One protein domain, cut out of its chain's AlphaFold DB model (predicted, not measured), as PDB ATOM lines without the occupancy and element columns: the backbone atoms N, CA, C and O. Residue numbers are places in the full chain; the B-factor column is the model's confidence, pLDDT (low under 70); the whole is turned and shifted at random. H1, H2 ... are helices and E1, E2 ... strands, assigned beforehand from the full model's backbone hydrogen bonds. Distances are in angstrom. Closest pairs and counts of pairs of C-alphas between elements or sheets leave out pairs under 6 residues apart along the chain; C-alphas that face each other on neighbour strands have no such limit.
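What this domain is: This is residues 122 to 263, 803 to 825 and 859 to 893 of the 946 residues of the protein "Serine repeat antigen 7" of Plasmodium falciparum (isolate 3D7) (UniProt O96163). You are looking at a sandwich of two twisted sheets, only partly face to face: a larger one of seven strands, whose E11 and E12 reach past the smaller one of five. H1 packs on the larger sheet's face turned away from the smaller, with H3 beside it; residues 816 to 822, of which 817 to 822 belong to H2, stick out. The 200 printed residues run E1 to E10, H1, H2, E11, E12, H3, with three named helices and twelve named strands, class mixed. The larger sheet, order E5 E4 E3 E9 E10 E11 E12, is mixed; the smaller, E1 E2 E6 E7 E8, is all antiparallel. The whole is compact, with a radius of gyration of the C-alphas of 17.3 A and spans of 51 by 40 by 36 A.

Where its parts are: Find C-alpha 127 at (-27.683, -24.959, -33.357), where E1 (127 to 130) begins. Read on through E2 (135 to 142, 24.1 A), E3 (146 to 152), E4 (155 to 160) and E5 (165 to 170). Then come E6 (193 to 202, 29.3 A), E7 (205 to 214, 29.9 A), E8 (225 to 230), E9 (240 to 247, 23.2 A) and E10 (252 to 259, 22.7 A). Past the first cut lie H1 (805 to 813, 12.7 A) and H2 (817 to 825, 12.3 A). Past the second, E11 (865 to 873, 26.1 A), E12 (876 to 884, 26.5 A) and H3 (887 to 891) end at C-alpha 891, (-12.366, -6.593, -42.405).

How they stand to each other: Look between the sheets: their facing parts are 10.6 A centre to centre, and the closest C-alphas of E1 and E10, those of Leu 130 and Tyr 258, are 6.9 A apart. E3 E4 E5 and E6 E7 E8 are meanders, each strand the antiparallel neighbour of the one before. E3 and E9 are antiparallel, N 150 to O 242 at 2.8 A; E10 and E11 are parallel, N 255 to O 868 at 2.9 A. H1 is on the larger sheet at a height of 7.2 A, over E9. H1 and H3 touch, closest at the C-alphas of Tyr 807 and Lys 891, 5.8 A. Each O i to N i+4 pair is within hydrogen-bond range in H1 and H2; H3 has 0 of 1, but 2 of 2 O i to N i+3 pairs.

The domain as a whole: The farthest C-alphas, those of Glu 263 and Arg 825, are 53.2 A apart. Residues 264 to 802 and 826 to 858 are not printed; the C-alpha gaps are 28.1 A and 30.9 A. The link E5 to E6 is long, 22 residues. Mean pLDDT of the printed part is 81.6; 33 residues are under 70, among them 815 to 825.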
ATOM      1  N   ILE A 122     -35.912 -15.986 -39.110       49.64
ATOM      2  CA  ILE A 122     -34.513 -15.949 -39.549       49.64
ATOM      3  C   ILE A 122     -33.724 -16.954 -38.687       49.64
ATOM      4  O   ILE A 122     -33.188 -16.618 -37.630       49.64
ATOM      5  N   ASP A 123     -33.750 -18.227 -39.084       55.77
ATOM      6  CA  ASP A 123     -33.201 -19.341 -38.314       55.77
ATOM      7  C   ASP A 123     -31.795 -19.680 -38.810       55.77
ATOM      8  O   ASP A 123     -31.560 -19.955 -39.988       55.77
ATOM      9  N   ILE A 124     -30.840 -19.681 -37.885       68.70
ATOM     10  CA  ILE A 124     -29.495 -20.180 -38.148       68.70
ATOM     11  C   ILE A 124     -29.545 -21.693 -37.959       68.70
ATOM     12  O   ILE A 124     -29.742 -22.196 -36.849       68.70
ATOM     13  N   GLU A 125     -29.378 -22.423 -39.061       80.48
ATOM     14  CA  GLU A 125     -29.558 -23.879 -39.099       80.48
ATOM     15  C   GLU A 125     -28.589 -24.625 -38.166       80.48
ATOM     16  O   GLU A 125     -28.924 -25.697 -37.654       80.48
ATOM     17  N   VAL A 126     -27.406 -24.050 -37.911       88.16
ATOM     18  CA  VAL A 126     -26.422 -24.568 -36.953       88.16
ATOM     19  C   VAL A 126     -26.796 -24.154 -35.529       88.16
ATOM     20  O   VAL A 126     -26.660 -23.001 -35.115       88.16
ATOM     21  N   LYS A 127     -27.225 -25.135 -34.738       92.43
ATOM     22  CA  LYS A 127     -27.683 -24.959 -33.357       92.43
ATOM     23  C   LYS A 127     -26.667 -25.553 -32.391       92.43
ATOM     24  O   LYS A 127     -26.235 -26.692 -32.544       92.43
ATOM     25  N   SER A 128     -26.306 -24.776 -31.376       94.14
ATOM     26  CA  SER A 128     -25.327 -25.126 -30.347       94.14
ATOM     27  C   SER A 128     -25.939 -25.042 -28.945       94.14
ATOM     28  O   SER A 128     -26.896 -24.298 -28.709       94.14
ATOM     29  N   ALA A 129     -25.417 -25.841 -28.012       93.61
ATOM     30  CA  ALA A 129     -25.788 -25.818 -26.597       93.61
ATOM     31  C   ALA A 129     -24.667 -26.398 -25.721       93.61
ATOM     32  O   ALA A 129     -24.073 -27.416 -26.081       93.61
ATOM     33  N   LEU A 130     -24.438 -25.794 -24.551       91.77
ATOM     34  CA  LEU A 130     -23.522 -26.315 -23.535       91.77
ATOM     35  C   LEU A 130     -23.994 -27.690 -23.011       91.77
ATOM     36  O   LEU A 130     -25.198 -27.967 -22.925       91.77
ATOM     37  N   LEU A 131     -23.049 -28.566 -22.680       91.48
ATOM     38  CA  LEU A 131     -23.309 -29.852 -22.038       91.48
ATOM     39  C   LEU A 131     -23.588 -29.662 -20.539       91.48
ATOM     40  O   LEU A 131     -23.065 -28.760 -19.903       91.48
ATOM     41  N   LYS A 132     -24.426 -30.526 -19.951       84.26
ATOM     42  CA  LYS A 132     -24.851 -30.381 -18.543       84.26
ATOM     43  C   LYS A 132     -23.795 -30.786 -17.506       84.26
ATOM     44  O   LYS A 132     -23.879 -30.335 -16.374       84.26
ATOM     45  N   ASN A 133     -22.883 -31.689 -17.873       81.40
ATOM     46  CA  ASN A 133     -22.006 -32.410 -16.939       81.40
ATOM     47  C   ASN A 133     -20.521 -32.355 -17.361       81.40
ATOM     48  O   ASN A 133     -19.726 -33.156 -16.874       81.40
ATOM     49  N   TYR A 134     -20.182 -31.515 -18.340       84.90
ATOM     50  CA  TYR A 134     -18.856 -31.434 -18.956       84.90
ATOM     51  C   TYR A 134     -18.635 -30.035 -19.520       84.90
ATOM     52  O   TYR A 134     -19.558 -29.481 -20.123       84.90
ATOM     53  N   ASP A 135     -17.400 -29.549 -19.444       87.71
ATOM     54  CA  ASP A 135     -16.968 -28.317 -20.100       87.71
ATOM     55  C   ASP A 135     -16.883 -28.577 -21.603       87.71
ATOM     56  O   ASP A 135     -15.907 -29.120 -22.131       87.71
ATOM     57  N   GLY A 136     -17.989 -28.314 -22.293       92.20
ATOM     58  CA  GLY A 136     -18.155 -28.747 -23.668       92.20
ATOM     59  C   GLY A 136     -19.458 -28.311 -24.311       92.20
ATOM     60  O   GLY A 136     -20.441 -27.976 -23.648       92.20
ATOM     61  N   VAL A 137     -19.480 -28.366 -25.637       95.35
ATOM     62  CA  VAL A 137     -20.588 -27.929 -26.481       95.35
ATOM     63  C   VAL A 137     -21.057 -29.064 -27.393       95.35
ATOM     64  O   VAL A 137     -20.268 -29.816 -27.968       95.35
ATOM     65  N   LYS A 138     -22.376 -29.184 -27.542       95.80
ATOM     66  CA  LYS A 138     -23.028 -29.964 -28.599       95.80
ATOM     67  C   LYS A 138     -23.435 -29.003 -29.709       95.80
ATOM     68  O   LYS A 138     -24.123 -28.024 -29.428       95.80
ATOM     69  N   ILE A 139     -23.085 -29.321 -30.950       95.35
ATOM     70  CA  ILE A 139     -23.420 -28.545 -32.146       95.35
ATOM     71  C   ILE A 139     -24.067 -29.479 -33.170       95.35
ATOM     72  O   ILE A 139     -23.614 -30.604 -33.378       95.35
ATOM     73  N   THR A 140     -25.152 -29.032 -33.787       94.15
ATOM     74  CA  THR A 140     -25.912 -29.776 -34.799       94.15
ATOM     75  C   THR A 140     -26.321 -28.836 -35.916       94.15
ATOM     76  O   THR A 140     -26.827 -27.754 -35.624       94.15
ATOM     77  N   GLY A 141     -26.175 -29.257 -37.164       91.29
ATOM     78  CA  GLY A 141     -26.576 -28.480 -38.332       91.29
ATOM     79  C   GLY A 141     -26.606 -29.350 -39.588       91.29
ATOM     80  O   GLY A 141     -26.275 -30.536 -39.516       91.29
ATOM     81  N   PRO A 142     -27.030 -28.799 -40.731       89.12
ATOM     82  CA  PRO A 142     -26.976 -29.497 -42.002       89.12
ATOM     83  C   PRO A 142     -25.536 -29.603 -42.507       89.12
ATOM     84  O   PRO A 142     -24.682 -28.765 -42.223       89.12
ATOM     85  N   CYS A 143     -25.274 -30.621 -43.318       87.96
ATOM     86  CA  CYS A 143     -23.962 -30.900 -43.898       87.96
ATOM     87  C   CYS A 143     -23.426 -29.810 -44.846       87.96
ATOM     88  O   CYS A 143     -22.283 -29.911 -45.267       87.96
ATOM     89  N   ARG A 144     -24.211 -28.767 -45.162       83.13
ATOM     90  CA  ARG A 144     -23.788 -27.606 -45.970       83.13
ATOM     91  C   ARG A 144     -23.061 -26.502 -45.186       83.13
ATOM     92  O   ARG A 144     -22.653 -25.513 -45.782       83.13
ATOM     93  N   SER A 145     -22.992 -26.602 -43.857       83.69
ATOM     94  CA  SER A 145     -22.558 -25.490 -43.000       83.69
ATOM     95  C   SER A 145     -21.056 -25.478 -42.711       83.69
ATOM     96  O   SER A 145     -20.464 -26.518 -42.411       83.69
ATOM     97  N   TYR A 146     -20.479 -24.275 -42.655       86.32
ATOM     98  CA  TYR A 146     -19.128 -24.037 -42.154       86.32
ATOM     99  C   TYR A 146     -19.205 -23.245 -40.849       86.32
ATOM    100  O   TYR A 146     -19.888 -22.226 -40.749       86.32
ATOM    101  N   PHE A 147     -18.520 -23.703 -39.811       91.04
ATOM    102  CA  PHE A 147     -18.560 -23.026 -38.516       91.04
ATOM    103  C   PHE A 147     -17.247 -23.195 -37.767       91.04
ATOM    104  O   PHE A 147     -16.430 -24.072 -38.068       91.04
ATOM    105  N   ARG A 148     -17.041 -22.326 -36.781       91.28
ATOM    106  CA  ARG A 148     -15.836 -22.325 -35.955       91.28
ATOM    107  C   ARG A 148     -16.216 -22.440 -34.487       91.28
ATOM    108  O   ARG A 148     -17.161 -21.794 -34.037       91.28
ATOM    109  N   VAL A 149     -15.474 -23.255 -33.749       94.20
ATOM    110  CA  VAL A 149     -15.573 -23.363 -32.289       94.20
ATOM    111  C   VAL A 149     -14.257 -22.885 -31.703       94.20
ATOM    112  O   VAL A 149     -13.201 -23.247 -32.206       94.20
ATOM    113  N   MET A 150     -14.290 -22.085 -30.650       91.03
ATOM    114  CA  MET A 150     -13.099 -21.684 -29.910       91.03
ATOM    115  C   MET A 150     -13.276 -22.098 -28.457       91.03
ATOM    116  O   MET A 150     -14.223 -21.679 -27.799       91.03
ATOM    117  N   LEU A 151     -12.369 -22.933 -27.969       91.20
ATOM    118  CA  LEU A 151     -12.176 -23.195 -26.552       91.20
ATOM    119  C   LEU A 151     -11.197 -22.121 -26.068       91.20
ATOM    120  O   LEU A 151      -9.989 -22.227 -26.291       91.20
ATOM    121  N   VAL A 152     -11.724 -21.039 -25.504       87.44
ATOM    122  CA  VAL A 152     -10.967 -19.815 -25.213       87.44
ATOM    123  C   VAL A 152     -10.113 -19.999 -23.956       87.44
ATOM    124  O   VAL A 152     -10.627 -20.524 -22.969       87.44
ATOM    125  N   PRO A 153      -8.843 -19.549 -23.941       79.85
ATOM    126  CA  PRO A 153      -8.103 -18.910 -25.039       79.85
ATOM    127  C   PRO A 153      -7.303 -19.875 -25.941       79.85
ATOM    128  O   PRO A 153      -6.630 -19.396 -26.853       79.85
ATOM    129  N   HIS A 154      -7.349 -21.196 -25.722       83.90
ATOM    130  CA  HIS A 154      -6.276 -22.120 -26.135       83.90
ATOM    131  C   HIS A 154      -6.481 -22.980 -27.389       83.90
ATOM    132  O   HIS A 154      -5.485 -23.481 -27.902       83.90
ATOM    133  N   ILE A 155      -7.696 -23.241 -27.880       87.50
ATOM    134  CA  ILE A 155      -7.889 -24.133 -29.048       87.50
ATOM    135  C   ILE A 155      -8.976 -23.587 -29.971       87.50
ATOM    136  O   ILE A 155     -10.092 -23.326 -29.525       87.50
ATOM    137  N   THR A 156      -8.687 -23.489 -31.266       88.10
ATOM    138  CA  THR A 156      -9.699 -23.243 -32.304       88.10
ATOM    139  C   THR A 156      -9.996 -24.543 -33.051       88.10
ATOM    140  O   THR A 156      -9.086 -25.298 -33.377       88.10
ATOM    141  N   VAL A 157     -11.266 -24.815 -33.338       92.14
ATOM    142  CA  VAL A 157     -11.732 -25.932 -34.165       92.14
ATOM    143  C   VAL A 157     -12.439 -25.372 -35.390       92.14
ATOM    144  O   VAL A 157     -13.402 -24.609 -35.269       92.14
ATOM    145  N   TYR A 158     -11.969 -25.769 -36.564       89.92
ATOM    146  CA  TYR A 158     -12.539 -25.409 -37.856       89.92
ATOM    147  C   TYR A 158     -13.357 -26.593 -38.362       89.92
ATOM    148  O   TYR A 158     -12.853 -27.716 -38.371       89.92
ATOM    149  N   VAL A 159     -14.608 -26.367 -38.767       91.84
ATOM    150  CA  VAL A 159     -15.481 -27.433 -39.272       91.84
ATOM    151  C   VAL A 159     -16.006 -27.060 -40.650       91.84
ATOM    152  O   VAL A 159     -16.794 -26.123 -40.795       91.84
ATOM    153  N   TYR A 160     -15.586 -27.836 -41.644       87.20
ATOM    154  CA  TYR A 160     -16.009 -27.750 -43.035       87.20
ATOM    155  C   TYR A 160     -16.865 -28.980 -43.362       87.20
ATOM    156  O   TYR A 160     -16.399 -29.920 -44.008       87.20
ATOM    157  N   ALA A 161     -18.113 -28.998 -42.875       86.73
ATOM    158  CA  ALA A 161     -18.976 -30.184 -42.941       86.73
ATOM    159  C   ALA A 161     -19.203 -30.669 -44.386       86.73
ATOM    160  O   ALA A 161     -19.183 -31.870 -44.640       86.73
ATOM    161  N   THR A 162     -19.312 -29.744 -45.344       81.43
ATOM    162  CA  THR A 162     -19.491 -30.036 -46.777       81.43
ATOM    163  C   THR A 162     -18.362 -30.890 -47.358       81.43
ATOM    164  O   THR A 162     -18.600 -31.698 -48.256       81.43
ATOM    165  N   TYR A 163     -17.141 -30.719 -46.843       80.97
ATOM    166  CA  TYR A 163     -15.926 -31.398 -47.301       80.97
ATOM    167  C   TYR A 163     -15.429 -32.465 -46.316       80.97
ATOM    168  O   TYR A 163     -14.306 -32.938 -46.460       80.97
ATOM    169  N   ASP A 164     -16.237 -32.832 -45.314       84.97
ATOM    170  CA  ASP A 164     -15.899 -33.842 -44.302       84.97
ATOM    171  C   ASP A 164     -14.590 -33.565 -43.538       84.97
ATOM    172  O   ASP A 164     -13.937 -34.483 -43.044       84.97
ATOM    173  N   ARG A 165     -14.209 -32.283 -43.421       85.90
ATOM    174  CA  ARG A 165     -12.939 -31.848 -42.824       85.90
ATOM    175  C   ARG A 165     -13.168 -31.137 -41.496       85.90
ATOM    176  O   ARG A 165     -13.906 -30.150 -41.419       85.90
ATOM    177  N   ILE A 166     -12.485 -31.609 -40.458       90.44
ATOM    178  CA  ILE A 166     -12.379 -30.940 -39.160       90.44
ATOM    179  C   ILE A 166     -10.898 -30.707 -38.878       90.44
ATOM    180  O   ILE A 166     -10.097 -31.623 -39.050       90.44
ATOM    181  N   GLN A 167     -10.548 -29.500 -38.436       88.52
ATOM    182  CA  GLN A 167      -9.169 -29.130 -38.110       88.52
ATOM    183  C   GLN A 167      -9.076 -28.581 -36.688       88.52
ATOM    184  O   GLN A 167      -9.946 -27.811 -36.268       88.52
ATOM    185  N   LEU A 168      -8.014 -28.933 -35.966       87.69
ATOM    186  CA  LEU A 168      -7.676 -28.366 -34.661       87.69
ATOM    187  C   LEU A 168      -6.484 -27.420 -34.789       87.69
ATOM    188  O   LEU A 168      -5.465 -27.757 -35.375       87.69
ATOM    189  N   GLU A 169      -6.588 -26.254 -34.172       82.20
ATOM    190  CA  GLU A 169      -5.506 -25.287 -34.044       82.20
ATOM    191  C   GLU A 169      -5.229 -25.070 -32.541       82.20
ATOM    192  O   GLU A 169      -5.895 -24.247 -31.901       82.20
ATOM    193  N   PRO A 170      -4.285 -25.822 -31.944       79.69
ATOM    194  CA  PRO A 170      -3.912 -25.667 -30.541       79.69
ATOM    195  C   PRO A 170      -2.954 -24.484 -30.371       79.69
ATOM    196  O   PRO A 170      -1.834 -24.517 -30.870       79.69
ATOM    197  N   LYS A 171      -3.361 -23.433 -29.651       73.59
ATOM    198  CA  LYS A 171      -2.586 -22.190 -29.436       73.59
ATOM    199  C   LYS A 171      -1.333 -22.352 -28.559       73.59
ATOM    200  O   LYS A 171      -0.597 -21.393 -28.353       73.59
ATOM    201  N   PHE A 172      -1.059 -23.575 -28.122       70.80
ATOM    202  CA  PHE A 172       0.154 -24.041 -27.458       70.80
ATOM    203  C   PHE A 172       0.905 -25.030 -28.371       70.80
ATOM    204  O   PHE A 172       0.287 -25.727 -29.168       70.80
ATOM    205  N   GLY A 173       2.229 -25.138 -28.232       61.06
ATOM    206  CA  GLY A 173       3.024 -26.105 -29.007       61.06
ATOM    207  C   GLY A 173       3.197 -25.737 -30.496       61.06
ATOM    208  O   GLY A 173       3.262 -24.542 -30.819       61.06
ATOM    209  N   PRO A 174       3.348 -26.723 -31.408       50.49
ATOM    210  CA  PRO A 174       3.449 -26.466 -32.846       50.49
ATOM    211  C   PRO A 174       2.172 -25.781 -33.342       50.49
ATOM    212  O   PRO A 174       1.059 -26.136 -32.967       50.49
ATOM    213  N   SER A 175       2.334 -24.742 -34.160       54.64
ATOM    214  CA  SER A 175       1.234 -23.823 -34.488       54.64
ATOM    215  C   SER A 175       0.415 -24.207 -35.719       54.64
ATOM    216  O   SER A 175      -0.389 -23.410 -36.197       54.64
ATOM    217  N   ASP A 176       0.622 -25.414 -36.224       61.73
ATOM    218  CA  ASP A 176       0.036 -25.890 -37.467       61.73
ATOM    219  C   ASP A 176      -1.427 -26.336 -37.287       61.73
ATOM    220  O   ASP A 176      -1.871 -26.677 -36.187       61.73
ATOM    221  N   LEU A 177      -2.190 -26.316 -38.383       71.18
ATOM    222  CA  LEU A 177      -3.544 -26.870 -38.425       71.18
ATOM    223  C   LEU A 177      -3.459 -28.397 -38.434       71.18
ATOM    224  O   LEU A 177      -2.891 -28.974 -39.360       71.18
ATOM    225  N   ILE A 178      -4.043 -29.025 -37.416       78.16
ATOM    226  CA  ILE A 178      -4.095 -30.476 -37.273       78.16
ATOM    227  C   ILE A 178      -5.354 -30.999 -37.962       78.16
ATOM    228  O   ILE A 178      -6.456 -30.803 -37.443       78.16
ATOM    229  N   ASP A 179      -5.213 -31.666 -39.105       82.42
ATOM    230  CA  ASP A 179      -6.334 -32.337 -39.769       82.42
ATOM    231  C   ASP A 179      -6.734 -33.613 -39.014       82.42
ATOM    232  O   ASP A 179      -5.904 -34.474 -38.701       82.42
ATOM    233  N   ILE A 180      -8.031 -33.739 -38.723       86.37
ATOM    234  CA  ILE A 180      -8.601 -34.939 -38.110       86.37
ATOM    235  C   ILE A 180      -8.889 -35.963 -39.211       86.37
ATOM    236  O   ILE A 180      -9.887 -35.846 -39.928       86.37
ATOM    237  N   ASN A 181      -8.042 -36.987 -39.318       77.43
ATOM    238  CA  ASN A 181      -8.218 -38.070 -40.284       77.43
ATOM    239  C   ASN A 181      -9.234 -39.120 -39.795       77.43
ATOM    240  O   ASN A 181      -9.762 -39.046 -38.685       77.43
ATOM    241  N   ASP A 182      -9.511 -40.125 -40.625       76.66
ATOM    242  CA  ASP A 182     -10.316 -41.314 -40.295       76.66
ATOM    243  C   ASP A 182     -11.772 -41.061 -39.857       76.66
ATOM    244  O   ASP A 182     -12.373 -41.906 -39.197       76.66
ATOM    245  N   LEU A 183     -12.379 -39.928 -40.232       83.65
ATOM    246  CA  LEU A 183     -13.818 -39.717 -40.040       83.65
ATOM    247  C   LEU A 183     -14.617 -40.669 -40.949       83.65
ATOM    248  O   LEU A 183     -14.627 -40.524 -42.178       83.65
ATOM    249  N   THR A 184     -15.291 -41.649 -40.346       84.24
ATOM    250  CA  THR A 184     -16.128 -42.640 -41.040       84.24
ATOM    251  C   THR A 184     -17.513 -42.085 -41.384       84.24
ATOM    252  O   THR A 184     -18.068 -42.404 -42.439       84.24
ATOM    253  N   ASN A 185     -18.065 -41.205 -40.542       86.54
ATOM    254  CA  ASN A 185     -19.347 -40.545 -40.768       86.54
ATOM    255  C   ASN A 185     -19.179 -39.366 -41.729       86.54
ATOM    256  O   ASN A 185     -18.843 -38.258 -41.310       86.54
ATOM    257  N   LYS A 186     -19.472 -39.588 -43.012       85.84
ATOM    258  CA  LYS A 186     -19.325 -38.557 -44.045       85.84
ATOM    259  C   LYS A 186     -20.650 -37.969 -44.539       85.84
ATOM    260  O   LYS A 186     -21.594 -38.679 -44.915       85.84
ATOM    261  N   CYS A 187     -20.682 -36.643 -44.581       84.70
ATOM    262  CA  CYS A 187     -21.627 -35.817 -45.309       84.70
ATOM    263  C   CYS A 187     -21.574 -36.110 -46.816       84.70
ATOM    264  O   CYS A 187     -22.635 -36.200 -47.433       84.70
ATOM    265  N   ASN A 188     -20.394 -36.341 -47.410       77.74
ATOM    266  CA  ASN A 188     -20.216 -36.615 -48.847       77.74
ATOM    267  C   ASN A 188     -20.862 -35.540 -49.756       77.74
ATOM    268  O   ASN A 188     -21.474 -35.877 -50.770       77.74
ATOM    269  N   LYS A 189     -20.782 -34.254 -49.373       70.74
ATOM    270  CA  LYS A 189     -21.484 -33.119 -50.019       70.74
ATOM    271  C   LYS A 189     -23.027 -33.227 -50.071       70.74
ATOM    272  O   LYS A 189     -23.673 -32.424 -50.739       70.74
ATOM    273  N   ASP A 190     -23.648 -34.174 -49.364       74.36
ATOM    274  CA  ASP A 190     -25.106 -34.352 -49.366       74.36
ATOM    275  C   ASP A 190     -25.809 -33.289 -48.505       74.36
ATOM    276  O   ASP A 190     -25.778 -33.327 -47.272       74.36
ATOM    277  N   SER A 191     -26.496 -32.353 -49.169       67.37
ATOM    278  CA  SER A 191     -27.237 -31.260 -48.531       67.37
ATOM    279  C   SER A 191     -28.361 -31.711 -47.587       67.37
ATOM    280  O   SER A 191     -28.809 -30.911 -46.767       67.37
ATOM    281  N   ASN A 192     -28.859 -32.945 -47.721       77.62
ATOM    282  CA  ASN A 192     -30.002 -33.440 -46.945       77.62
ATOM    283  C   ASN A 192     -29.591 -34.035 -45.585       77.62
ATOM    284  O   ASN A 192     -30.441 -34.232 -44.709       77.62
ATOM    285  N   LYS A 193     -28.298 -34.320 -45.397       87.25
ATOM    286  CA  LYS A 193     -27.760 -34.880 -44.155       87.25
ATOM    287  C   LYS A 193     -27.510 -33.808 -43.103       87.25
ATOM    288  O   LYS A 193     -27.256 -32.643 -43.405       87.25
ATOM    289  N   TYR A 194     -27.557 -34.232 -41.846       90.58
ATOM    290  CA  TYR A 194     -27.284 -33.417 -40.673       90.58
ATOM    291  C   TYR A 194     -26.138 -34.024 -39.872       90.58
ATOM    292  O   TYR A 194     -26.110 -35.228 -39.602       90.58
ATOM    293  N   PHE A 195     -25.208 -33.172 -39.455       91.98
ATOM    294  CA  PHE A 195     -24.126 -33.547 -38.561       91.98
ATOM    295  C   PHE A 195     -24.504 -33.309 -37.096       91.98
ATOM    296  O   PHE A 195     -25.350 -32.475 -36.746       91.98
ATOM    297  N   LYS A 196     -23.798 -34.011 -36.215       93.64
ATOM    298  CA  LYS A 196     -23.773 -33.776 -34.777       93.64
ATOM    299  C   LYS A 196     -22.334 -33.864 -34.285       93.64
ATOM    300  O   LYS A 196     -21.768 -34.950 -34.192       93.64
ATOM    301  N   LEU A 197     -21.792 -32.713 -33.910       94.82
ATOM    302  CA  LEU A 197     -20.513 -32.574 -33.231       94.82
ATOM    303  C   LEU A 197     -20.752 -32.453 -31.720       94.82
ATOM    304  O   LEU A 197     -21.633 -31.716 -31.271       94.82
ATOM    305  N   VAL A 198     -19.964 -33.158 -30.917       95.42
ATOM    306  CA  VAL A 198     -19.871 -32.935 -29.470       95.42
ATOM    307  C   VAL A 198     -18.402 -32.795 -29.109       95.42
ATOM    308  O   VAL A 198     -17.627 -33.718 -29.335       95.42
ATOM    309  N   LEU A 199     -18.038 -31.648 -28.549       95.02
ATOM    310  CA  LEU A 199     -16.676 -31.308 -28.154       95.02
ATOM    311  C   LEU A 199     -16.667 -31.044 -26.650       95.02
ATOM    312  O   LEU A 199     -17.455 -30.219 -26.192       95.02
ATOM    313  N   TYR A 200     -15.836 -31.741 -25.879       94.48
ATOM    314  CA  TYR A 200     -15.766 -31.542 -24.429       94.48
ATOM    315  C   TYR A 200     -14.413 -31.921 -23.841       94.48
ATOM    316  O   TYR A 200     -13.728 -32.798 -24.363       94.48
ATOM    317  N   ILE A 201     -14.050 -31.279 -22.734       91.92
ATOM    318  CA  ILE A 201     -12.815 -31.553 -22.003       91.92
ATOM    319  C   ILE A 201     -13.133 -32.448 -20.796       91.92
ATOM    320  O   ILE A 201     -14.157 -32.294 -20.128       91.92
ATOM    321  N   LYS A 202     -12.258 -33.419 -20.521       90.15
ATOM    322  CA  LYS A 202     -12.267 -34.213 -19.287       90.15
ATOM    323  C   LYS A 202     -10.841 -34.622 -18.931       90.15
ATOM    324  O   LYS A 202     -10.185 -35.262 -19.743       90.15
ATOM    325  N   ASN A 203     -10.385 -34.316 -17.716       87.05
ATOM    326  CA  ASN A 203      -9.063 -34.707 -17.199       87.05
ATOM    327  C   ASN A 203      -7.909 -34.346 -18.167       87.05
ATOM    328  O   ASN A 203      -7.090 -35.198 -18.499       87.05
ATOM    329  N   ASN A 204      -7.886 -33.105 -18.667       87.82
ATOM    330  CA  ASN A 204      -6.946 -32.601 -19.686       87.82
ATOM    331  C   ASN A 204      -6.976 -33.341 -21.041       87.82
ATOM    332  O   ASN A 204      -6.073 -33.169 -21.855       87.82
ATOM    333  N   ILE A 205      -8.016 -34.129 -21.324       91.58
ATOM    334  CA  ILE A 205      -8.255 -34.729 -22.640       91.58
ATOM    335  C   ILE A 205      -9.416 -33.992 -23.309       91.58
ATOM    336  O   ILE A 205     -10.538 -33.993 -22.798       91.58
ATOM    337  N   LEU A 206      -9.152 -33.394 -24.469       93.60
ATOM    338  CA  LEU A 206     -10.175 -32.933 -25.397       93.60
ATOM    339  C   LEU A 206     -10.764 -34.140 -26.128       93.60
ATOM    340  O   LEU A 206     -10.048 -34.887 -26.793       93.60
ATOM    341  N   ILE A 207     -12.074 -34.326 -26.023       94.80
ATOM    342  CA  ILE A 207     -12.803 -35.411 -26.673       94.80
ATOM    343  C   ILE A 207     -13.734 -34.805 -27.720       94.80
ATOM    344  O   ILE A 207     -14.657 -34.053 -27.396       94.80
ATOM    345  N   LEU A 208     -13.496 -35.173 -28.976       94.74
ATOM    346  CA  LEU A 208     -14.347 -34.849 -30.114       94.74
ATOM    347  C   LEU A 208     -15.167 -36.083 -30.491       94.74
ATOM    348  O   LEU A 208     -14.632 -37.186 -30.598       94.74
ATOM    349  N   LYS A 209     -16.473 -35.895 -30.688       94.66
ATOM    350  CA  LYS A 209     -17.393 -36.916 -31.197       94.66
ATOM    351  C   LYS A 209     -18.147 -36.384 -32.403       94.66
ATOM    352  O   LYS A 209     -18.822 -35.360 -32.280       94.66
ATOM    353  N   TRP A 210     -18.071 -37.087 -33.522       93.74
ATOM    354  CA  TRP A 210     -18.698 -36.711 -34.784       93.74
ATOM    355  C   TRP A 210     -19.626 -37.824 -35.285       93.74
ATOM    356  O   TRP A 210     -19.341 -39.011 -35.147       93.74
ATOM    357  N   LYS A 211     -20.788 -37.428 -35.806       91.95
ATOM    358  CA  LYS A 211     -21.792 -38.315 -36.401       91.95
ATOM    359  C   LYS A 211     -22.538 -37.568 -37.496       91.95
ATOM    360  O   LYS A 211     -22.852 -36.390 -37.321       91.95
ATOM    361  N   VAL A 212     -22.901 -38.275 -38.560       90.33
ATOM    362  CA  VAL A 212     -23.758 -37.775 -39.641       90.33
ATOM    363  C   VAL A 212     -24.975 -38.693 -39.773       90.33
ATOM    364  O   VAL A 212     -24.871 -39.906 -39.598       90.33
ATOM    365  N   GLN A 213     -26.151 -38.120 -40.016       87.13
ATOM    366  CA  GLN A 213     -27.412 -38.854 -40.172       87.13
ATOM    367  C   GLN A 213     -28.392 -38.091 -41.071       87.13
ATOM    368  O   GLN A 213     -28.293 -36.872 -41.209       87.13
ATOM    369  N   ASP A 214     -29.382 -38.780 -41.633       82.09
ATOM    370  CA  ASP A 214     -30.459 -38.117 -42.374       82.09
ATOM    371  C   ASP A 214     -31.378 -37.362 -41.405       82.09
ATOM    372  O   ASP A 214     -31.649 -37.845 -40.296       82.09
ATOM    373  N   LYS A 215     -31.873 -36.190 -41.826       70.45
ATOM    374  CA  LYS A 215     -32.656 -35.254 -40.995       70.45
ATOM    375  C   LYS A 215     -33.787 -35.923 -40.205       70.45
ATOM    376  O   LYS A 215     -33.926 -35.679 -39.008       70.45
ATOM    377  N   ASP A 216     -34.537 -36.791 -40.879       67.06
ATOM    378  CA  ASP A 216     -35.764 -37.419 -40.374       67.06
ATOM    379  C   ASP A 216     -35.576 -38.910 -40.018       67.06
ATOM    380  O   ASP A 216     -36.540 -39.636 -39.759       67.06
ATOM    381  N   SER A 217     -34.327 -39.391 -39.983       64.05
ATOM    382  CA  SER A 217     -34.028 -40.766 -39.575       64.05
ATOM    383  C   SER A 217     -34.276 -40.972 -38.074       64.05
ATOM    384  O   SER A 217     -33.852 -40.184 -37.223       64.05
ATOM    385  N   LYS A 218     -34.955 -42.075 -37.720       59.74
ATOM    386  CA  LYS A 218     -35.017 -42.537 -36.321       59.74
ATOM    387  C   LYS A 218     -33.589 -42.759 -35.804       59.74
ATOM    388  O   LYS A 218     -32.749 -43.189 -36.591       59.74
ATOM    389  N   PRO A 219     -33.308 -42.534 -34.505       58.01
ATOM    390  CA  PRO A 219     -31.969 -42.687 -33.942       58.01
ATOM    391  C   PRO A 219     -31.484 -44.140 -34.042       58.01
ATOM    392  O   PRO A 219     -31.715 -44.966 -33.162       58.01
ATOM    393  N   THR A 220     -30.799 -44.438 -35.138       56.54
ATOM    394  CA  THR A 220     -30.088 -45.684 -35.389       56.54
ATOM    395  C   THR A 220     -28.752 -45.673 -34.656       56.54
ATOM    396  O   THR A 220     -28.130 -44.619 -34.453       56.54
ATOM    397  N   ASN A 221     -28.293 -46.869 -34.280       61.05
ATOM    398  CA  ASN A 221     -27.011 -47.104 -33.617       61.05
ATOM    399  C   ASN A 221     -25.839 -47.008 -34.619       61.05
ATOM    400  O   ASN A 221     -25.038 -47.926 -34.740       61.05
ATOM    401  N   ILE A 222     -25.808 -45.916 -35.393       65.43
ATOM    402  CA  ILE A 222     -24.694 -45.539 -36.272       65.43
ATOM    403  C   ILE A 222     -23.493 -45.267 -35.376       65.43
ATOM    404  O   ILE A 222     -23.634 -44.528 -34.391       65.43
ATOM    405  N   ASP A 223     -22.359 -45.855 -35.748       74.96
ATOM    406  CA  ASP A 223     -21.084 -45.670 -35.071       74.96
ATOM    407  C   ASP A 223     -20.692 -44.185 -35.032       74.96
ATOM    408  O   ASP A 223     -21.072 -43.398 -35.901       74.96
ATOM    409  N   VAL A 224     -19.988 -43.776 -33.985       86.82
ATOM    410  CA  VAL A 224     -19.659 -42.367 -33.735       86.82
ATOM    411  C   VAL A 224     -18.154 -42.231 -33.802       86.82
ATOM    412  O   VAL A 224     -17.455 -42.837 -32.994       86.82
ATOM    413  N   ASP A 225     -17.655 -41.385 -34.698       90.60
ATOM    414  CA  ASP A 225     -16.226 -41.094 -34.755       90.60
ATOM    415  C   ASP A 225     -15.818 -40.404 -33.451       90.60
ATOM    416  O   ASP A 225     -16.329 -39.329 -33.125       90.60
ATOM    417  N   VAL A 226     -14.928 -41.030 -32.677       92.07
ATOM    418  CA  VAL A 226     -14.410 -40.475 -31.420       92.07
ATOM    419  C   VAL A 226     -12.911 -40.264 -31.537       92.07
ATOM    420  O   VAL A 226     -12.152 -41.217 -31.690       92.07
ATOM    421  N   LYS A 227     -12.483 -39.016 -31.369       92.45
ATOM    422  CA  LYS A 227     -11.072 -38.625 -31.323       92.45
ATOM    423  C   LYS A 227     -10.753 -38.011 -29.964       92.45
ATOM    424  O   LYS A 227     -11.601 -37.351 -29.355       92.45
ATOM    425  N   LYS A 228      -9.553 -38.282 -29.453       93.53
ATOM    426  CA  LYS A 228      -9.114 -37.889 -28.108       93.53
ATOM    427  C   LYS A 228      -7.734 -37.252 -28.201       93.53
ATOM    428  O   LYS A 228      -6.809 -37.888 -28.696       93.53
ATOM    429  N   TYR A 229      -7.599 -36.048 -27.663       90.63
ATOM    430  CA  TYR A 229      -6.368 -35.272 -27.698       90.63
ATOM    431  C   TYR A 229      -5.977 -34.879 -26.279       90.63
ATOM    432  O   TYR A 229      -6.736 -34.193 -25.594       90.63
ATOM    433  N   LYS A 230      -4.814 -35.326 -25.815       90.25
ATOM    434  CA  LYS A 230      -4.242 -34.924 -24.533       90.25
ATOM    435  C   LYS A 230      -3.649 -33.524 -24.684       90.25
ATOM    436  O   LYS A 230      -2.854 -33.259 -25.583       90.25
ATOM    437  N   ILE A 231      -4.094 -32.629 -23.814       87.58
ATOM    438  CA  ILE A 231      -3.666 -31.236 -23.727       87.58
ATOM    439  C   ILE A 231      -2.489 -31.176 -22.730       87.58
ATOM    440  O   ILE A 231      -2.561 -31.839 -21.687       87.58
ATOM    441  N   PRO A 232      -1.417 -30.404 -22.999       83.93
ATOM    442  CA  PRO A 232      -0.374 -30.142 -22.008       83.93
ATOM    443  C   PRO A 232      -0.934 -29.454 -20.755       83.93
ATOM    444  O   PRO A 232      -2.068 -28.973 -20.728       83.93
ATOM    445  N   LYS A 233      -0.114 -29.345 -19.703       82.73
ATOM    446  CA  LYS A 233      -0.428 -28.426 -18.604       82.73
ATOM    447  C   LYS A 233      -0.459 -27.001 -19.171       82.73
ATOM    448  O   LYS A 233       0.552 -26.531 -19.680       82.73
ATOM    449  N   LEU A 234      -1.620 -26.358 -19.101       78.93
ATOM    450  CA  LEU A 234      -1.823 -24.982 -19.544       78.93
ATOM    451  C   LEU A 234      -1.562 -24.017 -18.385       78.93
ATOM    452  O   LEU A 234      -1.893 -24.327 -17.240       78.93
ATOM    453  N   ASP A 235      -1.038 -22.834 -18.694       70.48
ATOM    454  CA  ASP A 235      -0.780 -21.784 -17.697       70.48
ATOM    455  C   ASP A 235      -2.071 -21.118 -17.184       70.48
ATOM    456  O   ASP A 235      -2.058 -20.428 -16.167       70.48
ATOM    457  N   ARG A 236      -3.193 -21.311 -17.895       72.84
ATOM    458  CA  ARG A 236      -4.525 -20.771 -17.575       72.84
ATOM    459  C   ARG A 236      -5.622 -21.778 -17.936       72.84
ATOM    460  O   ARG A 236      -5.448 -22.506 -18.917       72.84
ATOM    461  N   PRO A 237      -6.760 -21.811 -17.220       81.50
ATOM    462  CA  PRO A 237      -7.904 -22.640 -17.595       81.50
ATOM    463  C   PRO A 237      -8.560 -22.155 -18.899       81.50
ATOM    464  O   PRO A 237      -8.246 -21.086 -19.427       81.50
ATOM    465  N   PHE A 238      -9.497 -22.951 -19.415       86.00
ATOM    466  CA  PHE A 238     -10.438 -22.485 -20.430       86.00
ATOM    467  C   PHE A 238     -11.543 -21.666 -19.755       86.00
ATOM    468  O   PHE A 238     -12.156 -22.148 -18.805       86.00
ATOM    469  N   THR A 239     -11.811 -20.455 -20.241       85.49
ATOM    470  CA  THR A 239     -12.793 -19.537 -19.634       85.49
ATOM    471  C   THR A 239     -14.171 -19.655 -20.284       85.49
ATOM    472  O   THR A 239     -15.195 -19.689 -19.596       85.49
ATOM    473  N   SER A 240     -14.209 -19.783 -21.614       90.28
ATOM    474  CA  SER A 240     -15.442 -19.874 -22.397       90.28
ATOM    475  C   SER A 240     -15.316 -20.792 -23.617       90.28
ATOM    476  O   SER A 240     -14.225 -21.112 -24.097       90.28
ATOM    477  N   ILE A 241     -16.465 -21.216 -24.145       93.39
ATOM    478  CA  ILE A 241     -16.588 -21.882 -25.442       93.39
ATOM    479  C   ILE A 241     -17.373 -20.965 -26.371       93.39
ATOM    480  O   ILE A 241     -18.560 -20.718 -26.156       93.39
ATOM    481  N   GLN A 242     -16.731 -20.473 -27.422       93.50
ATOM    482  CA  GLN A 242     -17.354 -19.610 -28.416       93.50
ATOM    483  C   GLN A 242     -17.694 -20.400 -29.685       93.50
ATOM    484  O   GLN A 242     -16.915 -21.240 -30.130       93.50
ATOM    485  N   VAL A 243     -18.868 -20.159 -30.269       95.00
ATOM    486  CA  VAL A 243     -19.327 -20.787 -31.519       95.00
ATOM    487  C   VAL A 243     -19.735 -19.700 -32.508       95.00
ATOM    488  O   VAL A 243     -20.582 -18.866 -32.183       95.00
ATOM    489  N   TYR A 244     -19.152 -19.749 -33.705       93.43
ATOM    490  CA  TYR A 244     -19.354 -18.789 -34.790       93.43
ATOM    491  C   TYR A 244     -20.006 -19.460 -35.986       93.43
ATOM    492  O   TYR A 244     -19.500 -20.465 -36.492       93.43
ATOM    493  N   THR A 245     -21.113 -18.888 -36.440       92.63
ATOM    494  CA  THR A 245     -21.969 -19.415 -37.508       92.63
ATOM    495  C   THR A 245     -22.407 -18.272 -38.415       92.63
ATOM    496  O   THR A 245     -22.530 -17.132 -37.970       92.63
ATOM    497  N   VAL A 246     -22.636 -18.563 -39.696       88.74
ATOM    498  CA  VAL A 246     -23.065 -17.567 -40.686       88.74
ATOM    499  C   VAL A 246     -24.252 -18.106 -41.475       88.74
ATOM    500  O   VAL A 246     -24.309 -19.295 -41.787       88.74
ATOM    501  N   ASN A 247     -25.188 -17.222 -41.804       86.80
ATOM    502  CA  ASN A 247     -26.168 -17.405 -42.863       86.80
ATOM    503  C   ASN A 247     -25.943 -16.292 -43.901       86.80
ATOM    504  O   ASN A 247     -26.280 -15.129 -43.675       86.80
ATOM    505  N   THR A 248     -25.332 -16.655 -45.028       82.57
ATOM    506  CA  THR A 248     -24.924 -15.728 -46.093       82.57
ATOM    507  C   THR A 248     -26.094 -15.221 -46.937       82.57
ATOM    508  O   THR A 248     -26.025 -14.102 -47.434       82.57
ATOM    509  N   GLU A 249     -27.196 -15.973 -47.011       79.25
ATOM    510  CA  GLU A 249     -28.448 -15.595 -47.695       79.25
ATOM    511  C   GLU A 249     -29.145 -14.391 -47.029       79.25
ATOM    512  O   GLU A 249     -29.888 -13.656 -47.676       79.25
ATOM    513  N   HIS A 250     -28.878 -14.157 -45.739       82.67
ATOM    514  CA  HIS A 250     -29.451 -13.057 -44.954       82.67
ATOM    515  C   HIS A 250     -28.403 -12.088 -44.379       82.67
ATOM    516  O   HIS A 250     -28.721 -11.336 -43.459       82.67
ATOM    517  N   GLY A 251     -27.152 -12.122 -44.859       86.44
ATOM    518  CA  GLY A 251     -26.092 -11.238 -44.352       86.44
ATOM    519  C   GLY A 251     -25.802 -11.411 -42.852       86.44
ATOM    520  O   GLY A 251     -25.397 -10.465 -42.185       86.44
ATOM    521  N   LEU A 252     -26.060 -12.591 -42.282       90.41
ATOM    522  CA  LEU A 252     -26.162 -12.778 -40.835       90.41
ATOM    523  C   LEU A 252     -24.972 -13.554 -40.265       90.41
ATOM    524  O   LEU A 252     -24.737 -14.704 -40.632       90.41
ATOM    525  N   ILE A 253     -24.283 -12.968 -39.288       91.41
ATOM    526  CA  ILE A 253     -23.259 -13.627 -38.468       91.41
ATOM    527  C   ILE A 253     -23.814 -13.811 -37.052       91.41
ATOM    528  O   ILE A 253     -24.370 -12.882 -36.469       91.41
ATOM    529  N   GLU A 254     -23.638 -14.986 -36.449       93.62
ATOM    530  CA  GLU A 254     -23.906 -15.206 -35.026       93.62
ATOM    531  C   GLU A 254     -22.640 -15.623 -34.279       93.62
ATOM    532  O   GLU A 254     -21.830 -16.425 -34.746       93.62
ATOM    533  N   SER A 255     -22.477 -15.073 -33.078       93.94
ATOM    534  CA  SER A 255     -21.406 -15.421 -32.145       93.94
ATOM    535  C   SER A 255     -22.001 -15.752 -30.781       93.94
ATOM    536  O   SER A 255     -22.552 -14.887 -30.100       93.94
ATOM    537  N   LYS A 256     -21.908 -17.021 -30.375       94.39
ATOM    538  CA  LYS A 256     -22.386 -17.520 -29.076       94.39
ATOM    539  C   LYS A 256     -21.204 -17.807 -28.158       94.39
ATOM    540  O   LYS A 256     -20.497 -18.777 -28.395       94.39
ATOM    541  N   ASN A 257     -21.026 -17.013 -27.106       93.72
ATOM    542  CA  ASN A 257     -20.073 -17.252 -26.023       93.72
ATOM    543  C   ASN A 257     -20.771 -17.975 -24.865       93.72
ATOM    544  O   ASN A 257     -21.559 -17.360 -24.145       93.72
ATOM    545  N   TYR A 258     -20.472 -19.256 -24.669       93.54
ATOM    546  CA  TYR A 258     -20.838 -19.995 -23.464       93.54
ATOM    547  C   TYR A 258     -19.745 -19.800 -22.418       93.54
ATOM    548  O   TYR A 258     -18.625 -20.261 -22.623       93.54
ATOM    549  N   ASP A 259     -20.054 -19.127 -21.318       89.74
ATOM    550  CA  ASP A 259     -19.181 -19.132 -20.146       89.74
ATOM    551  C   ASP A 259     -19.137 -20.550 -19.550       89.74
ATOM    552  O   ASP A 259     -20.174 -21.222 -19.493       89.74
ATOM    553  N   ILE A 260     -17.940 -21.025 -19.182       85.85
ATOM    554  CA  ILE A 260     -17.754 -22.353 -18.566       85.85
ATOM    555  C   ILE A 260     -17.022 -22.293 -17.226       85.85
ATOM    556  O   ILE A 260     -17.376 -23.048 -16.327       85.85
ATOM    557  N   ASN A 261     -16.025 -21.414 -17.088       71.44
ATOM    558  CA  ASN A 261     -15.243 -21.275 -15.861       71.44
ATOM    559  C   ASN A 261     -14.541 -19.907 -15.810       71.44
ATOM    560  O   ASN A 261     -13.315 -19.809 -15.905       71.44
ATOM    561  N   SER A 262     -15.310 -18.821 -15.705       61.92
ATOM    562  CA  SER A 262     -14.732 -17.515 -15.382       61.92
ATOM    563  C   SER A 262     -14.386 -17.432 -13.891       61.92
ATOM    564  O   SER A 262     -15.191 -17.010 -13.066       61.92
ATOM    565  N   GLU A 263     -13.121 -17.711 -13.562       73.08
ATOM    566  CA  GLU A 263     -12.444 -17.314 -12.306       73.08
ATOM    567  C   GLU A 263     -12.249 -15.775 -12.205       73.08
ATOM    568  O   GLU A 263     -11.334 -15.263 -11.559       73.08
ATOM    569  N   PRO A 803      -8.156  -9.228 -38.079       68.98
ATOM    570  CA  PRO A 803      -8.969  -8.142 -38.648       68.98
ATOM    571  C   PRO A 803     -10.012  -8.703 -39.626       68.98
ATOM    572  O   PRO A 803     -11.201  -8.431 -39.525       68.98
ATOM    573  N   ASN A 804      -9.577  -9.636 -40.480       79.45
ATOM    574  CA  ASN A 804     -10.413 -10.376 -41.427       79.45
ATOM    575  C   ASN A 804     -11.164 -11.580 -40.821       79.45
ATOM    576  O   ASN A 804     -11.631 -12.440 -41.568       79.45
ATOM    577  N   PHE A 805     -11.278 -11.708 -39.493       84.86
ATOM    578  CA  PHE A 805     -11.869 -12.902 -38.869       84.86
ATOM    579  C   PHE A 805     -13.318 -13.149 -39.313       84.86
ATOM    580  O   PHE A 805     -13.657 -14.251 -39.757       84.86
ATOM    581  N   LEU A 806     -14.158 -12.116 -39.200       87.80
ATOM    582  CA  LEU A 806     -15.573 -12.174 -39.570       87.80
ATOM    583  C   LEU A 806     -15.733 -12.308 -41.089       87.80
ATOM    584  O   LEU A 806     -16.527 -13.131 -41.544       87.80
ATOM    585  N   TYR A 807     -14.911 -11.588 -41.859       88.32
ATOM    586  CA  TYR A 807     -14.886 -11.682 -43.317       88.32
ATOM    587  C   TYR A 807     -14.583 -13.106 -43.799       88.32
ATOM    588  O   TYR A 807     -15.363 -13.672 -44.557       88.32
ATOM    589  N   ASN A 808     -13.504 -13.730 -43.317       85.60
ATOM    590  CA  ASN A 808     -13.110 -15.078 -43.743       85.60
ATOM    591  C   ASN A 808     -14.123 -16.146 -43.288       85.60
ATOM    592  O   ASN A 808     -14.348 -17.130 -43.992       85.60
ATOM    593  N   LEU A 809     -14.782 -15.952 -42.140       86.16
ATOM    594  CA  LEU A 809     -15.890 -16.808 -41.710       86.16
ATOM    595  C   LEU A 809     -17.101 -16.700 -42.659       86.16
ATOM    596  O   LEU A 809     -17.719 -17.722 -42.974       86.16
ATOM    597  N   PHE A 810     -17.432 -15.487 -43.112       88.04
ATOM    598  CA  PHE A 810     -18.508 -15.249 -44.075       88.04
ATOM    599  C   PHE A 810     -18.151 -15.798 -45.459       88.04
ATOM    600  O   PHE A 810     -18.911 -16.588 -46.011       88.04
ATOM    601  N   PHE A 811     -16.964 -15.467 -45.970       84.95
ATOM    602  CA  PHE A 811     -16.400 -15.962 -47.226       84.95
ATOM    603  C   PHE A 811     -16.426 -17.495 -47.302       84.95
ATOM    604  O   PHE A 811     -16.910 -18.057 -48.283       84.95
ATOM    605  N   ASN A 812     -16.018 -18.198 -46.239       81.47
ATOM    606  CA  ASN A 812     -16.066 -19.664 -46.219       81.47
ATOM    607  C   ASN A 812     -17.505 -20.215 -46.289       81.47
ATOM    608  O   ASN A 812     -17.721 -21.231 -46.945       81.47
ATOM    609  N   ASN A 813     -18.492 -19.522 -45.707       81.93
ATOM    610  CA  ASN A 813     -19.922 -19.874 -45.783       81.93
ATOM    611  C   ASN A 813     -20.657 -19.357 -47.030       81.93
ATOM    612  O   ASN A 813     -21.814 -19.716 -47.254       81.93
ATOM    613  N   TYR A 814     -20.036 -18.488 -47.820       79.92
ATOM    614  CA  TYR A 814     -20.631 -17.990 -49.051       79.92
ATOM    615  C   TYR A 814     -20.693 -19.123 -50.084       79.92
ATOM    616  O   TYR A 814     -19.838 -20.008 -50.082       79.92
ATOM    617  N   THR A 815     -21.702 -19.132 -50.946       69.80
ATOM    618  CA  THR A 815     -21.873 -20.157 -51.990       69.80
ATOM    619  C   THR A 815     -22.271 -19.462 -53.274       69.80
ATOM    620  O   THR A 815     -23.242 -18.702 -53.272       69.80
ATOM    621  N   THR A 816     -21.548 -19.716 -54.360       61.14
ATOM    622  CA  THR A 816     -21.835 -19.075 -55.647       61.14
ATOM    623  C   THR A 816     -23.102 -19.663 -56.278       61.14
ATOM    624  O   THR A 816     -23.532 -20.783 -55.963       61.14
ATOM    625  N   ASN A 817     -23.706 -18.929 -57.218       49.66
ATOM    626  CA  ASN A 817     -24.870 -19.420 -57.965       49.66
ATOM    627  C   ASN A 817     -24.578 -20.735 -58.713       49.66
ATOM    628  O   ASN A 817     -25.490 -21.541 -58.915       49.66
ATOM    629  N   ASP A 818     -23.327 -20.984 -59.104       44.56
ATOM    630  CA  ASP A 818     -22.942 -22.194 -59.827       44.56
ATOM    631  C   ASP A 818     -22.716 -23.412 -58.921       44.56
ATOM    632  O   ASP A 818     -23.084 -24.518 -59.325       44.56
ATOM    633  N   GLU A 819     -22.301 -23.241 -57.659       50.71
ATOM    634  CA  GLU A 819     -22.421 -24.320 -56.661       50.71
ATOM    635  C   GLU A 819     -23.897 -24.698 -56.431       50.71
ATOM    636  O   GLU A 819     -24.236 -25.885 -56.353       50.71
ATOM    637  N   TYR A 820     -24.807 -23.715 -56.409       40.38
ATOM    638  CA  TYR A 820     -26.254 -23.964 -56.348       40.38
ATOM    639  C   TYR A 820     -26.773 -24.721 -57.586       40.38
ATOM    640  O   TYR A 820     -27.553 -25.673 -57.448       40.38
ATOM    641  N   LYS A 821     -26.325 -24.368 -58.801       36.62
ATOM    642  CA  LYS A 821     -26.672 -25.106 -60.034       36.62
ATOM    643  C   LYS A 821     -26.087 -26.520 -60.044       36.62
ATOM    644  O   LYS A 821     -26.782 -27.439 -60.478       36.62
ATOM    645  N   LEU A 822     -24.862 -26.729 -59.556       41.03
ATOM    646  CA  LEU A 822     -24.229 -28.051 -59.505       41.03
ATOM    647  C   LEU A 822     -24.954 -28.976 -58.512       41.03
ATOM    648  O   LEU A 822     -25.328 -30.097 -58.868       41.03
ATOM    649  N   ASN A 823     -25.262 -28.468 -57.314       36.48
ATOM    650  CA  ASN A 823     -26.030 -29.187 -56.294       36.48
ATOM    651  C   ASN A 823     -27.470 -29.506 -56.745       36.48
ATOM    652  O   ASN A 823     -28.013 -30.550 -56.380       36.48
ATOM    653  N   ASN A 824     -28.080 -28.664 -57.588       37.41
ATOM    654  CA  ASN A 824     -29.390 -28.950 -58.185       37.41
ATOM    655  C   ASN A 824     -29.318 -29.895 -59.401       37.41
ATOM    656  O   ASN A 824     -30.200 -30.739 -59.550       37.41
ATOM    657  N   ARG A 825     -28.259 -29.856 -60.227       38.41
ATOM    658  CA  ARG A 825     -28.036 -30.838 -61.315       38.41
ATOM    659  C   ARG A 825     -27.771 -32.253 -60.788       38.41
ATOM    660  O   ARG A 825     -28.151 -33.231 -61.430       38.41
ATOM    661  N   ASN A 859     -18.054  -1.760 -56.619       28.87
ATOM    662  CA  ASN A 859     -19.487  -1.511 -56.483       28.87
ATOM    663  C   ASN A 859     -20.130  -2.718 -55.789       28.87
ATOM    664  O   ASN A 859     -21.179  -3.246 -56.173       28.87
ATOM    665  N   ASN A 860     -19.444  -3.150 -54.725       40.05
ATOM    666  CA  ASN A 860     -19.826  -4.195 -53.801       40.05
ATOM    667  C   ASN A 860     -21.281  -3.963 -53.393       40.05
ATOM    668  O   ASN A 860     -21.588  -2.985 -52.704       40.05
ATOM    669  N   LYS A 861     -22.182  -4.874 -53.802       44.07
ATOM    670  CA  LYS A 861     -23.595  -4.869 -53.387       44.07
ATOM    671  C   LYS A 861     -23.655  -4.590 -51.890       44.07
ATOM    672  O   LYS A 861     -23.217  -5.443 -51.114       44.07
ATOM    673  N   LYS A 862     -24.202  -3.423 -51.508       53.57
ATOM    674  CA  LYS A 862     -24.377  -2.961 -50.118       53.57
ATOM    675  C   LYS A 862     -25.283  -3.915 -49.339       53.57
ATOM    676  O   LYS A 862     -26.465  -3.667 -49.122       53.57
ATOM    677  N   THR A 863     -24.708  -5.050 -48.978       66.40
ATOM    678  CA  THR A 863     -25.334  -6.113 -48.215       66.40
ATOM    679  C   THR A 863     -24.966  -5.832 -46.776       66.40
ATOM    680  O   THR A 863     -23.843  -6.109 -46.351       66.40
ATOM    681  N   GLU A 864     -25.900  -5.206 -46.068       85.00
ATOM    682  CA  GLU A 864     -25.777  -4.936 -44.640       85.00
ATOM    683  C   GLU A 864     -25.484  -6.251 -43.906       85.00
ATOM    684  O   GLU A 864     -26.177  -7.252 -44.120       85.00
ATOM    685  N   ILE A 865     -24.461  -6.260 -43.048       89.24
ATOM    686  CA  ILE A 865     -24.110  -7.447 -42.267       89.24
ATOM    687  C   ILE A 865     -24.605  -7.275 -40.838       89.24
ATOM    688  O   ILE A 865     -24.130  -6.423 -40.086       89.24
ATOM    689  N   TYR A 866     -25.545  -8.129 -40.450       92.56
ATOM    690  CA  TYR A 866     -26.090  -8.181 -39.102       92.56
ATOM    691  C   TYR A 866     -25.280  -9.179 -38.275       92.56
ATOM    692  O   TYR A 866     -25.172 -10.355 -38.621       92.56
ATOM    693  N   HIS A 867     -24.713  -8.733 -37.160       93.27
ATOM    694  CA  HIS A 867     -23.917  -9.563 -36.259       93.27
ATOM    695  C   HIS A 867     -24.646  -9.714 -34.927       93.27
ATOM    696  O   HIS A 867     -24.697  -8.790 -34.121       93.27
ATOM    697  N   ILE A 868     -25.241 -10.887 -34.697       93.90
ATOM    698  CA  ILE A 868     -25.947 -11.225 -33.456       93.90
ATOM    699  C   ILE A 868     -24.968 -11.854 -32.466       93.90
ATOM    700  O   ILE A 868     -24.465 -12.962 -32.675       93.90
ATOM    701  N   LEU A 869     -24.768 -11.196 -31.330       94.11
ATOM    702  CA  LEU A 869     -23.867 -11.654 -30.276       94.11
ATOM    703  C   LEU A 869     -24.683 -12.151 -29.082       94.11
ATOM    704  O   LEU A 869     -25.658 -11.527 -28.663       94.11
ATOM    705  N   LYS A 870     -24.331 -13.322 -28.552       94.76
ATOM    706  CA  LYS A 870     -25.044 -13.990 -27.456       94.76
ATOM    707  C   LYS A 870     -24.033 -14.450 -26.417       94.76
ATOM    708  O   LYS A 870     -23.208 -15.306 -26.712       94.76
ATOM    709  N   HIS A 871     -24.121 -13.923 -25.203       93.54
ATOM    710  CA  HIS A 871     -23.357 -14.413 -24.057       93.54
ATOM    711  C   HIS A 871     -24.295 -15.242 -23.167       93.54
ATOM    712  O   HIS A 871     -25.375 -14.773 -22.797       93.54
ATOM    713  N   ILE A 872     -23.904 -16.479 -22.858       93.23
ATOM    714  CA  ILE A 872     -24.698 -17.465 -22.124       93.23
ATOM    715  C   ILE A 872     -23.938 -17.882 -20.862       93.23
ATOM    716  O   ILE A 872     -22.889 -18.510 -20.969       93.23
ATOM    717  N   LYS A 873     -24.519 -17.599 -19.693       89.52
ATOM    718  CA  LYS A 873     -24.018 -17.996 -18.366       89.52
ATOM    719  C   LYS A 873     -25.195 -18.337 -17.454       89.52
ATOM    720  O   LYS A 873     -26.228 -17.673 -17.520       89.52
ATOM    721  N   ASP A 874     -25.101 -19.407 -16.667       85.30
ATOM    722  CA  ASP A 874     -26.149 -19.855 -15.726       85.30
ATOM    723  C   ASP A 874     -27.573 -19.921 -16.311       85.30
ATOM    724  O   ASP A 874     -28.565 -19.577 -15.665       85.30
ATOM    725  N   LYS A 875     -27.685 -20.362 -17.573       82.18
ATOM    726  CA  LYS A 875     -28.927 -20.392 -18.383       82.18
ATOM    727  C   LYS A 875     -29.527 -19.008 -18.701       82.18
ATOM    728  O   LYS A 875     -30.516 -18.947 -19.431       82.18
ATOM    729  N   LYS A 876     -28.940 -17.911 -18.217       89.38
ATOM    730  CA  LYS A 876     -29.248 -16.539 -18.643       89.38
ATOM    731  C   LYS A 876     -28.568 -16.277 -19.990       89.38
ATOM    732  O   LYS A 876     -27.476 -16.773 -20.254       89.38
ATOM    733  N   ILE A 877     -29.223 -15.496 -20.847       91.56
ATOM    734  CA  ILE A 877     -28.696 -15.107 -22.161       91.56
ATOM    735  C   ILE A 877     -28.733 -13.584 -22.255       91.56
ATOM    736  O   ILE A 877     -29.815 -12.998 -22.278       91.56
ATOM    737  N   LYS A 878     -27.560 -12.958 -22.345       93.22
ATOM    738  CA  LYS A 878     -27.409 -11.559 -22.766       93.22
ATOM    739  C   LYS A 878     -27.237 -11.527 -24.289       93.22
ATOM    740  O   LYS A 878     -26.667 -12.460 -24.863       93.22
ATOM    741  N   ARG A 879     -27.754 -10.490 -24.949       93.16
ATOM    742  CA  ARG A 879     -27.716 -10.338 -26.412       93.16
ATOM    743  C   ARG A 879     -27.194  -8.962 -26.793       93.16
ATOM    744  O   ARG A 879     -27.522  -7.998 -26.113       93.16
ATOM    745  N   GLY A 880     -26.451  -8.901 -27.886       91.12
ATOM    746  CA  GLY A 880     -26.055  -7.681 -28.571       91.12
ATOM    747  C   GLY A 880     -26.273  -7.836 -30.073       91.12
ATOM    748  O   GLY A 880     -26.444  -8.954 -30.575       91.12
ATOM    749  N   LEU A 881     -26.312  -6.708 -30.768       91.77
ATOM    750  CA  LEU A 881     -26.467  -6.625 -32.212       91.77
ATOM    751  C   LEU A 881     -25.545  -5.514 -32.706       91.77
ATOM    752  O   LEU A 881     -25.634  -4.397 -32.208       91.77
ATOM    753  N   VAL A 882     -24.699  -5.826 -33.681       91.58
ATOM    754  CA  VAL A 882     -23.954  -4.831 -34.460       91.58
ATOM    755  C   VAL A 882     -24.447  -4.918 -35.898       91.58
ATOM    756  O   VAL A 882     -24.619  -6.020 -36.424       91.58
ATOM    757  N   LYS A 883     -24.710  -3.770 -36.520       91.75
ATOM    758  CA  LYS A 883     -25.074  -3.666 -37.933       91.75
ATOM    759  C   LYS A 883     -23.914  -3.002 -38.663       91.75
ATOM    760  O   LYS A 883     -23.648  -1.838 -38.415       91.75
ATOM    761  N   TYR A 884     -23.256  -3.737 -39.548       90.20
ATOM    762  CA  TYR A 884     -22.222  -3.200 -40.426       90.20
ATOM    763  C   TYR A 884     -22.845  -2.784 -41.765       90.20
ATOM    764  O   TYR A 884     -23.699  -3.499 -42.300       90.20
ATOM    765  N   GLU A 885     -22.397  -1.665 -42.336       86.16
ATOM    766  CA  GLU A 885     -22.905  -1.147 -43.619       86.16
ATOM    767  C   GLU A 885     -22.589  -2.079 -44.796       86.16
ATOM    768  O   GLU A 885     -23.307  -2.125 -45.796       86.16
ATOM    769  N   SER A 886     -21.481  -2.814 -44.687       86.07
ATOM    770  CA  SER A 886     -21.008  -3.742 -45.707       86.07
ATOM    771  C   SER A 886     -20.176  -4.863 -45.098       86.07
ATOM    772  O   SER A 886     -19.602  -4.740 -44.013       86.07
ATOM    773  N   LEU A 887     -20.019  -5.948 -45.855       85.78
ATOM    774  CA  LEU A 887     -19.109  -7.028 -45.489       85.78
ATOM    775  C   LEU A 887     -17.646  -6.557 -45.373       85.78
ATOM    776  O   LEU A 887     -16.907  -7.080 -44.540       85.78
ATOM    777  N   LEU A 888     -17.223  -5.546 -46.141       83.66
ATOM    778  CA  LEU A 888     -15.861  -5.005 -46.070       83.66
ATOM    779  C   LEU A 888     -15.580  -4.263 -44.763       83.66
ATOM    780  O   LEU A 888     -14.445  -4.267 -44.295       83.66
ATOM    781  N   GLU A 889     -16.592  -3.681 -44.124       86.43
ATOM    782  CA  GLU A 889     -16.419  -3.082 -42.800       86.43
ATOM    783  C   GLU A 889     -15.977  -4.131 -41.763       86.43
ATOM    784  O   GLU A 889     -15.152  -3.846 -40.895       86.43
ATOM    785  N   THR A 890     -16.413  -5.386 -41.926       86.59
ATOM    786  CA  THR A 890     -16.014  -6.512 -41.062       86.59
ATOM    787  C   THR A 890     -14.552  -6.952 -41.226       86.59
ATOM    788  O   THR A 890     -14.090  -7.764 -40.425       86.59
ATOM    789  N   LYS A 891     -13.825  -6.425 -42.231       82.57
ATOM    790  CA  LYS A 891     -12.366  -6.593 -42.405       82.57
ATOM    791  C   LYS A 891     -11.542  -5.666 -41.502       82.57
ATOM    792  O   LYS A 891     -10.345  -5.886 -41.318       82.57
ATOM    793  N   LYS A 892     -12.145  -4.579 -41.007       81.08
ATOM    794  CA  LYS A 892     -11.431  -3.513 -40.299       81.08
ATOM    795  C   LYS A 892     -11.224  -3.888 -38.829       81.08
ATOM    796  O   LYS A 892     -12.162  -4.298 -38.138       81.08
ATOM    797  N   ASP A 893     -10.003  -3.663 -38.337       75.64
ATOM    798  CA  ASP A 893      -9.703  -3.746 -36.902       75.64
ATOM    799  C   ASP A 893     -10.602  -2.790 -36.101       75.64
ATOM    800  O   ASP A 893     -11.101  -3.192 -35.054       75.64
TER     801      ASP A 893